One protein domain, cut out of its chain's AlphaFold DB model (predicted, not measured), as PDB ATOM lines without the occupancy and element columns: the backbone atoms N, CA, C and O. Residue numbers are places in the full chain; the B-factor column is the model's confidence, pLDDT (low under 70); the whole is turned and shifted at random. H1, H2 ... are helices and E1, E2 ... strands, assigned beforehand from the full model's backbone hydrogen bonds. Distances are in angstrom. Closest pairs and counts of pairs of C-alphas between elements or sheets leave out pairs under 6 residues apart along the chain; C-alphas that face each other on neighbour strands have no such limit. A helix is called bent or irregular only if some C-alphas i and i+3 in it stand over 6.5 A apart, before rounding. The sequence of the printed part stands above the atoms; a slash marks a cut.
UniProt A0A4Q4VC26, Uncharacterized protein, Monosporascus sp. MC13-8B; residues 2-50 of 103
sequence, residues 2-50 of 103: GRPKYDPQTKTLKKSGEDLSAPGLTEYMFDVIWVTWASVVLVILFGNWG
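Overview. This is residues 2 to 50 of the 103 residues of an uncharacterized protein of Monosporascus sp. MC13-8B (UniProt A0A4Q4VC26). A long, thin rod: a narrow loop, in which the backbone of residues 2 to 15 folds back on itself, makes one end, and the single long helix H1 makes the other, its last residues hooked over at a kink near residue 44. Residues 16 to 24 join the two, and the loop and the helix follow each other along the length with E1 and H1 apart. The printed part has 49 residues with one named strand and one named helix, in the order E1, H1, and its class is mostly helix. It is extended, with a radius of gyration of the C-alphas of 18.8 A, and the C-alphas span 59 by 18 by 10 A.

Arrangement. Near the first printed residue, residues 5 to 6 are paired, antiparallel, with residues 13 to 15 of E1, which is that three-residue strand. E1 pairs with no named strand. A short link of 9 residues leads on to H1, residues 25 to 50. E1 and H1 are apart, with no C-alpha of the one within 8 A of the other. H1 has a kink of 109 degrees near residue 44, and it is irregular, with the C-alphas of Leu 45 and Asn 48 9.4 A apart. In its backbone, 19 of 22 pairs of O i and N i+4 are within hydrogen-bond range.

Along the chain. E1 runs from C-alpha 13 at (-9.285, 18.120, 58.030) to C-alpha 15, 5.9 A from first to last C-alpha. H1 begins with C-alpha 25 at (-24.886, 15.166, 40.179) and ends with C-alpha 50 at (-44.081, 0.296, 33.242), 25.3 A from first to last C-alpha.

Size, cuts and confidence. The two C-alphas farthest apart are those of Gln 9 and Phe 46, at 59.1 A. The printed part has no cut and no long link. The mean pLDDT of the printed part is 91.1, and no printed residue is under 70.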
ATOM      1  N   GLY A   2     -17.090   9.247  50.959       73.38
ATOM      2  CA  GLY A   2     -18.136   9.848  51.809       73.38
ATOM      3  C   GLY A   2     -17.714  10.313  53.211       73.38
ATOM      4  O   GLY A   2     -18.239  11.305  53.691       73.38
ATOM      5  N   ARG A   3     -16.743   9.666  53.873       81.25
ATOM      6  CA  ARG A   3     -16.296  10.067  55.226       81.25
ATOM      7  C   ARG A   3     -15.191  11.135  55.214       81.25
ATOM      8  O   ARG A   3     -14.330  11.074  54.325       81.25
ATOM      9  N   PRO A   4     -15.154  12.032  56.221       87.06
ATOM     10  CA  PRO A   4     -14.064  12.980  56.386       87.06
ATOM     11  C   PRO A   4     -12.709  12.271  56.494       87.06
ATOM     12  O   PRO A   4     -12.578  11.257  57.183       87.06
ATOM     13  N   LYS A   5     -11.689  12.801  55.820       87.31
ATOM     14  CA  LYS A   5     -10.295  12.359  55.936       87.31
ATOM     15  C   LYS A   5      -9.493  13.427  56.659       87.31
ATOM     16  O   LYS A   5      -9.566  14.597  56.291       87.31
ATOM     17  N   TYR A   6      -8.693  13.003  57.629       89.69
ATOM     18  CA  TYR A   6      -7.828  13.869  58.426       89.69
ATOM     19  C   TYR A   6      -6.356  13.582  58.141       89.69
ATOM     20  O   TYR A   6      -5.994  12.474  57.738       89.69
ATOM     21  N   ASP A   7      -5.509  14.582  58.353       88.38
ATOM     22  CA  ASP A   7      -4.065  14.415  58.343       88.38
ATOM     23  C   ASP A   7      -3.607  13.550  59.538       88.38
ATOM     24  O   ASP A   7      -4.017  13.811  60.673       88.38
ATOM     25  N   PRO A   8      -2.770  12.518  59.331       84.69
ATOM     26  CA  PRO A   8      -2.305  11.661  60.419       84.69
ATOM     27  C   PRO A   8      -1.480  12.390  61.490       84.69
ATOM     28  O   PRO A   8      -1.573  12.006  62.657       84.69
ATOM     29  N   GLN A   9      -0.698  13.406  61.102       88.81
ATOM     30  CA  GLN A   9       0.261  14.106  61.964       88.81
ATOM     31  C   GLN A   9      -0.354  15.339  62.623       88.81
ATOM     32  O   GLN A   9      -0.246  15.513  63.831       88.81
ATOM     33  N   THR A  10      -1.035  16.179  61.843       88.69
ATOM     34  CA  THR A  10      -1.608  17.441  62.343       88.69
ATOM     35  C   THR A  10      -3.061  17.302  62.791       88.69
ATOM     36  O   THR A  10      -3.619  18.248  63.340       88.69
ATOM     37  N   LYS A  11      -3.701  16.150  62.530       84.94
ATOM     38  CA  LYS A  11      -5.141  15.900  62.746       84.94
ATOM     39  C   LYS A  11      -6.067  16.911  62.056       84.94
ATOM     40  O   LYS A  11      -7.264  16.921  62.325       84.94
ATOM     41  N   THR A  12      -5.555  17.729  61.136       88.69
ATOM     42  CA  THR A  12      -6.354  18.719  60.405       88.69
ATOM     43  C   THR A  12      -7.204  18.055  59.328       88.69
ATOM     44  O   THR A  12      -6.849  17.011  58.775       88.69
ATOM     45  N   LEU A  13      -8.363  18.644  59.034       86.31
ATOM     46  CA  LEU A  13      -9.285  18.120  58.030       86.31
ATOM     47  C   LEU A  13      -8.688  18.274  56.621       86.31
ATOM     48  O   LEU A  13      -8.373  19.379  56.194       86.31
ATOM     49  N   LYS A  14      -8.558  17.161  55.891       85.06
ATOM     50  CA  LYS A  14      -8.040  17.101  54.511       85.06
ATOM     51  C   LYS A  14      -9.144  17.019  53.457       85.06
ATOM     52  O   LYS A  14      -9.012  17.593  52.385       85.06
ATOM     53  N   LYS A  15     -10.220  16.285  53.738       82.38
ATOM     54  CA  LYS A  15     -11.431  16.224  52.900       82.38
ATOM     55  C   LYS A  15     -12.624  16.065  53.830       82.38
ATOM     56  O   LYS A  15     -12.588  15.172  54.665       82.38
ATOM     57  N   SER A  16     -13.663  16.877  53.687       79.88
ATOM     58  CA  SER A  16     -14.885  16.814  54.510       79.88
ATOM     59  C   SER A  16     -15.759  15.582  54.241       79.88
ATOM     60  O   SER A  16     -16.555  15.215  55.095       79.88
ATOM     61  N   GLY A  17     -15.569  14.898  53.109       81.75
ATOM     62  CA  GLY A  17     -16.517  13.894  52.609       81.75
ATOM     63  C   GLY A  17     -17.433  14.499  51.542       81.75
ATOM     64  O   GLY A  17     -17.470  15.716  51.390       81.75
ATOM     65  N   GLU A  18     -18.103  13.658  50.755       82.75
ATOM     66  CA  GLU A  18     -19.131  14.114  49.806       82.75
ATOM     67  C   GLU A  18     -20.488  14.153  50.515       82.75
ATOM     68  O   GLU A  18     -20.834  13.208  51.227       82.75
ATOM     69  N   ASP A  19     -21.246  15.223  50.286       83.75
ATOM     70  CA  ASP A  19     -22.621  15.370  50.755       83.75
ATOM     71  C   ASP A  19     -23.588  14.644  49.808       83.75
ATOM     72  O   ASP A  19     -23.583  14.863  48.594       83.75
ATOM     73  N   LEU A  20     -24.423  13.769  50.373       85.88
ATOM     74  CA  LEU A  20     -25.443  13.041  49.622       85.88
ATOM     75  C   LEU A  20     -26.663  13.917  49.289       85.88
ATOM     76  O   LEU A  20     -27.479  13.536  48.468       85.88
ATOM     77  N   SER A  21     -26.795  15.093  49.890       86.25
ATOM     78  CA  SER A  21     -27.839  16.064  49.552       86.25
ATOM     79  C   SER A  21     -27.366  17.149  48.579       86.25
ATOM     80  O   SER A  21     -28.104  18.091  48.298       86.25
ATOM     81  N   ALA A  22     -26.146  17.022  48.043       88.19
ATOM     82  CA  ALA A  22     -25.587  18.013  47.133       88.19
ATOM     83  C   ALA A  22     -26.431  18.143  45.843       88.19
ATOM     84  O   ALA A  22     -26.720  17.130  45.199       88.19
ATOM     85  N   PRO A  23     -26.788  19.368  45.417       90.56
ATOM     86  CA  PRO A  23     -27.538  19.569  44.181       90.56
ATOM     87  C   PRO A  23     -26.705  19.188  42.949       90.56
ATOM     88  O   PRO A  23     -25.469  19.213  42.966       90.56
ATOM     89  N   GLY A  24     -27.384  18.867  41.848       92.19
ATOM     90  CA  GLY A  24     -26.738  18.520  40.580       92.19
ATOM     91  C   GLY A  24     -26.483  17.020  40.430       92.19
ATOM     92  O   GLY A  24     -27.421  16.266  40.201       92.19
ATOM     93  N   LEU A  25     -25.221  16.567  40.494       90.81
ATOM     94  CA  LEU A  25     -24.886  15.166  40.179       90.81
ATOM     95  C   LEU A  25     -25.522  14.181  41.166       90.81
ATOM     96  O   LEU A  25     -26.065  13.160  40.749       90.81
ATOM     97  N   THR A  26     -25.442  14.472  42.462       91.81
ATOM     98  CA  THR A  26     -25.985  13.580  43.485       91.81
ATOM     99  C   THR A  26     -27.509  13.519  43.406       91.81
ATOM    100  O   THR A  26     -28.076  12.432  43.437       91.81
ATOM    101  N   GLU A  27     -28.167  14.660  43.208       92.81
ATOM    102  CA  GLU A  27     -29.604  14.742  42.934       92.81
ATOM    103  C   GLU A  27     -30.003  13.919  41.698       92.81
ATOM    104  O   GLU A  27     -30.893  13.079  41.786       92.81
ATOM    105  N   TYR A  28     -29.260  14.033  40.592       93.31
ATOM    106  CA  TYR A  28     -29.464  13.200  39.402       93.31
ATOM    107  C   TYR A  28     -29.311  11.695  39.689       93.31
ATOM    108  O   TYR A  28     -30.073  10.873  39.181       93.31
ATOM    109  N   MET A  29     -28.339  11.298  40.517       94.69
ATOM    110  CA  MET A  29     -28.199   9.897  40.925       94.69
ATOM    111  C   MET A  29     -29.424   9.417  41.715       94.69
ATOM    112  O   MET A  29     -29.856   8.277  41.530       94.69
ATOM    113  N   PHE A  30     -30.006  10.273  42.560       95.12
ATOM    114  CA  PHE A  30     -31.258   9.969  43.249       95.12
ATOM    115  C   PHE A  30     -32.451   9.913  42.297       95.12
ATOM    116  O   PHE A  30     -33.259   8.996  42.435       95.12
ATOM    117  N   ASP A  31     -32.535  10.788  41.294       94.94
ATOM    118  CA  ASP A  31     -33.573  10.715  40.258       94.94
ATOM    119  C   ASP A  31     -33.572   9.354  39.561       94.94
ATOM    120  O   ASP A  31     -34.620   8.725  39.426       94.94
ATOM    121  N   VAL A  32     -32.397   8.834  39.190       96.31
ATOM    122  CA  VAL A  32     -32.273   7.496  38.582       96.31
ATOM    123  C   VAL A  32     -32.848   6.412  39.499       96.31
ATOM    124  O   VAL A  32     -33.570   5.526  39.033       96.31
ATOM    125  N   ILE A  33     -32.565   6.481  40.802       97.25
ATOM    126  CA  ILE A  33     -33.097   5.529  41.785       97.25
ATOM    127  C   ILE A  33     -34.624   5.645  41.854       97.25
ATOM    128  O   ILE A  33     -35.317   4.633  41.732       97.25
ATOM    129  N   TRP A  34     -35.157   6.858  41.994       96.75
ATOM    130  CA  TRP A  34     -36.597   7.090  42.122       96.75
ATOM    131  C   TRP A  34     -37.378   6.685  40.872       96.75
ATOM    132  O   TRP A  34     -38.391   5.996  40.982       96.75
ATOM    133  N   VAL A  35     -36.882   7.025  39.683       97.31
ATOM    134  CA  VAL A  35     -37.463   6.633  38.387       97.31
ATOM    135  C   VAL A  35     -37.455   5.111  38.231       97.31
ATOM    136  O   VAL A  35     -38.435   4.526  37.758       97.31
ATOM    137  N   THR A  36     -36.393   4.438  38.681       97.62
ATOM    138  CA  THR A  36     -36.326   2.969  38.659       97.62
ATOM    139  C   THR A  36     -37.374   2.357  39.583       97.62
ATOM    140  O   THR A  36     -38.120   1.480  39.155       97.62
ATOM    141  N   TRP A  37     -37.485   2.834  40.826       98.25
ATOM    142  CA  TRP A  37     -38.500   2.348  41.763       98.25
ATOM    143  C   TRP A  37     -39.921   2.601  41.264       98.25
ATOM    144  O   TRP A  37     -40.754   1.697  41.319       98.25
ATOM    145  N   ALA A  38     -40.190   3.782  40.703       97.81
ATOM    146  CA  ALA A  38     -41.466   4.079  40.063       97.81
ATOM    147  C   ALA A  38     -41.751   3.111  38.904       97.81
ATOM    148  O   ALA A  38     -42.853   2.573  38.816       97.81
ATOM    149  N   SER A  39     -40.750   2.817  38.066       97.75
ATOM    150  CA  SER A  39     -40.873   1.829  36.983       97.75
ATOM    151  C   SER A  39     -41.211   0.442  37.525       97.75
ATOM    152  O   SER A  39     -42.111  -0.204  37.005       97.75
ATOM    153  N   VAL A  40     -40.549  -0.008  38.596       98.12
ATOM    154  CA  VAL A  40     -40.831  -1.309  39.230       98.12
ATOM    155  C   VAL A  40     -42.267  -1.364  39.753       98.12
ATOM    156  O   VAL A  40     -42.975  -2.329  39.478       98.12
ATOM    157  N   VAL A  41     -42.728  -0.319  40.448       98.25
ATOM    158  CA  VAL A  41     -44.120  -0.229  40.918       98.25
ATOM    159  C   VAL A  41     -45.098  -0.266  39.742       98.25
ATOM    160  O   VAL A  41     -46.064  -1.027  39.772       98.25
ATOM    161  N   LEU A  42     -44.833   0.486  38.673       97.81
ATOM    162  CA  LEU A  42     -45.652   0.456  37.461       97.81
ATOM    163  C   LEU A  42     -45.642  -0.919  36.791       97.81
ATOM    164  O   LEU A  42     -46.673  -1.342  36.284       97.81
ATOM    165  N   VAL A  43     -44.519  -1.637  36.810       98.19
ATOM    166  CA  VAL A  43     -44.437  -2.992  36.256       98.19
ATOM    167  C   VAL A  43     -45.258  -3.984  37.074       98.19
ATOM    168  O   VAL A  43     -45.931  -4.834  36.498       98.19
ATOM    169  N   ILE A  44     -45.262  -3.853  38.401       98.12
ATOM    170  CA  ILE A  44     -46.100  -4.679  39.279       98.12
ATOM    171  C   ILE A  44     -47.591  -4.456  38.981       98.12
ATOM    172  O   ILE A  44     -48.358  -5.415  38.965       98.12
ATOM    173  N   LEU A  45     -48.001  -3.209  38.728       97.81
ATOM    174  CA  LEU A  45     -49.409  -2.846  38.522       97.81
ATOM    175  C   LEU A  45     -49.902  -3.050  37.081       97.81
ATOM    176  O   LEU A  45     -51.034  -3.473  36.869       97.81
ATOM    177  N   PHE A  46     -49.067  -2.733  36.091       96.12
ATOM    178  CA  PHE A  46     -49.438  -2.631  34.672       96.12
ATOM    179  C   PHE A  46     -48.625  -3.568  33.761       96.12
ATOM    180  O   PHE A  46     -48.753  -3.520  32.535       96.12
ATOM    181  N   GLY A  47     -47.778  -4.430  34.329       95.25
ATOM    182  CA  GLY A  47     -46.917  -5.336  33.573       95.25
ATOM    183  C   GLY A  47     -45.822  -4.599  32.799       95.25
ATOM    184  O   GLY A  47     -45.365  -3.523  33.174       95.25
ATOM    185  N   ASN A  48     -45.386  -5.156  31.669       95.56
ATOM    186  CA  ASN A  48     -44.207  -4.656  30.947       95.56
ATOM    187  C   ASN A  48     -44.325  -3.201  30.428       95.56
ATOM    188  O   ASN A  48     -43.326  -2.607  30.030       95.56
ATOM    189  N   TRP A  49     -45.522  -2.609  30.461       94.50
ATOM    190  CA  TRP A  49     -45.767  -1.209  30.107       94.50
ATOM    191  C   TRP A  49     -45.063  -0.210  31.035       94.50
ATOM    192  O   TRP A  49     -44.751   0.897  30.600       94.50
ATOM    193  N   GLY A  50     -44.748  -0.592  32.281       94.56
ATOM    194  CA  GLY A  50     -44.081   0.296  33.242       94.56
ATOM    195  C   GLY A  50     -42.698   0.788  32.797       94.56
ATOM    196  O   GLY A  50     -42.280   1.880  33.179       94.56
TER     197      GLY A  50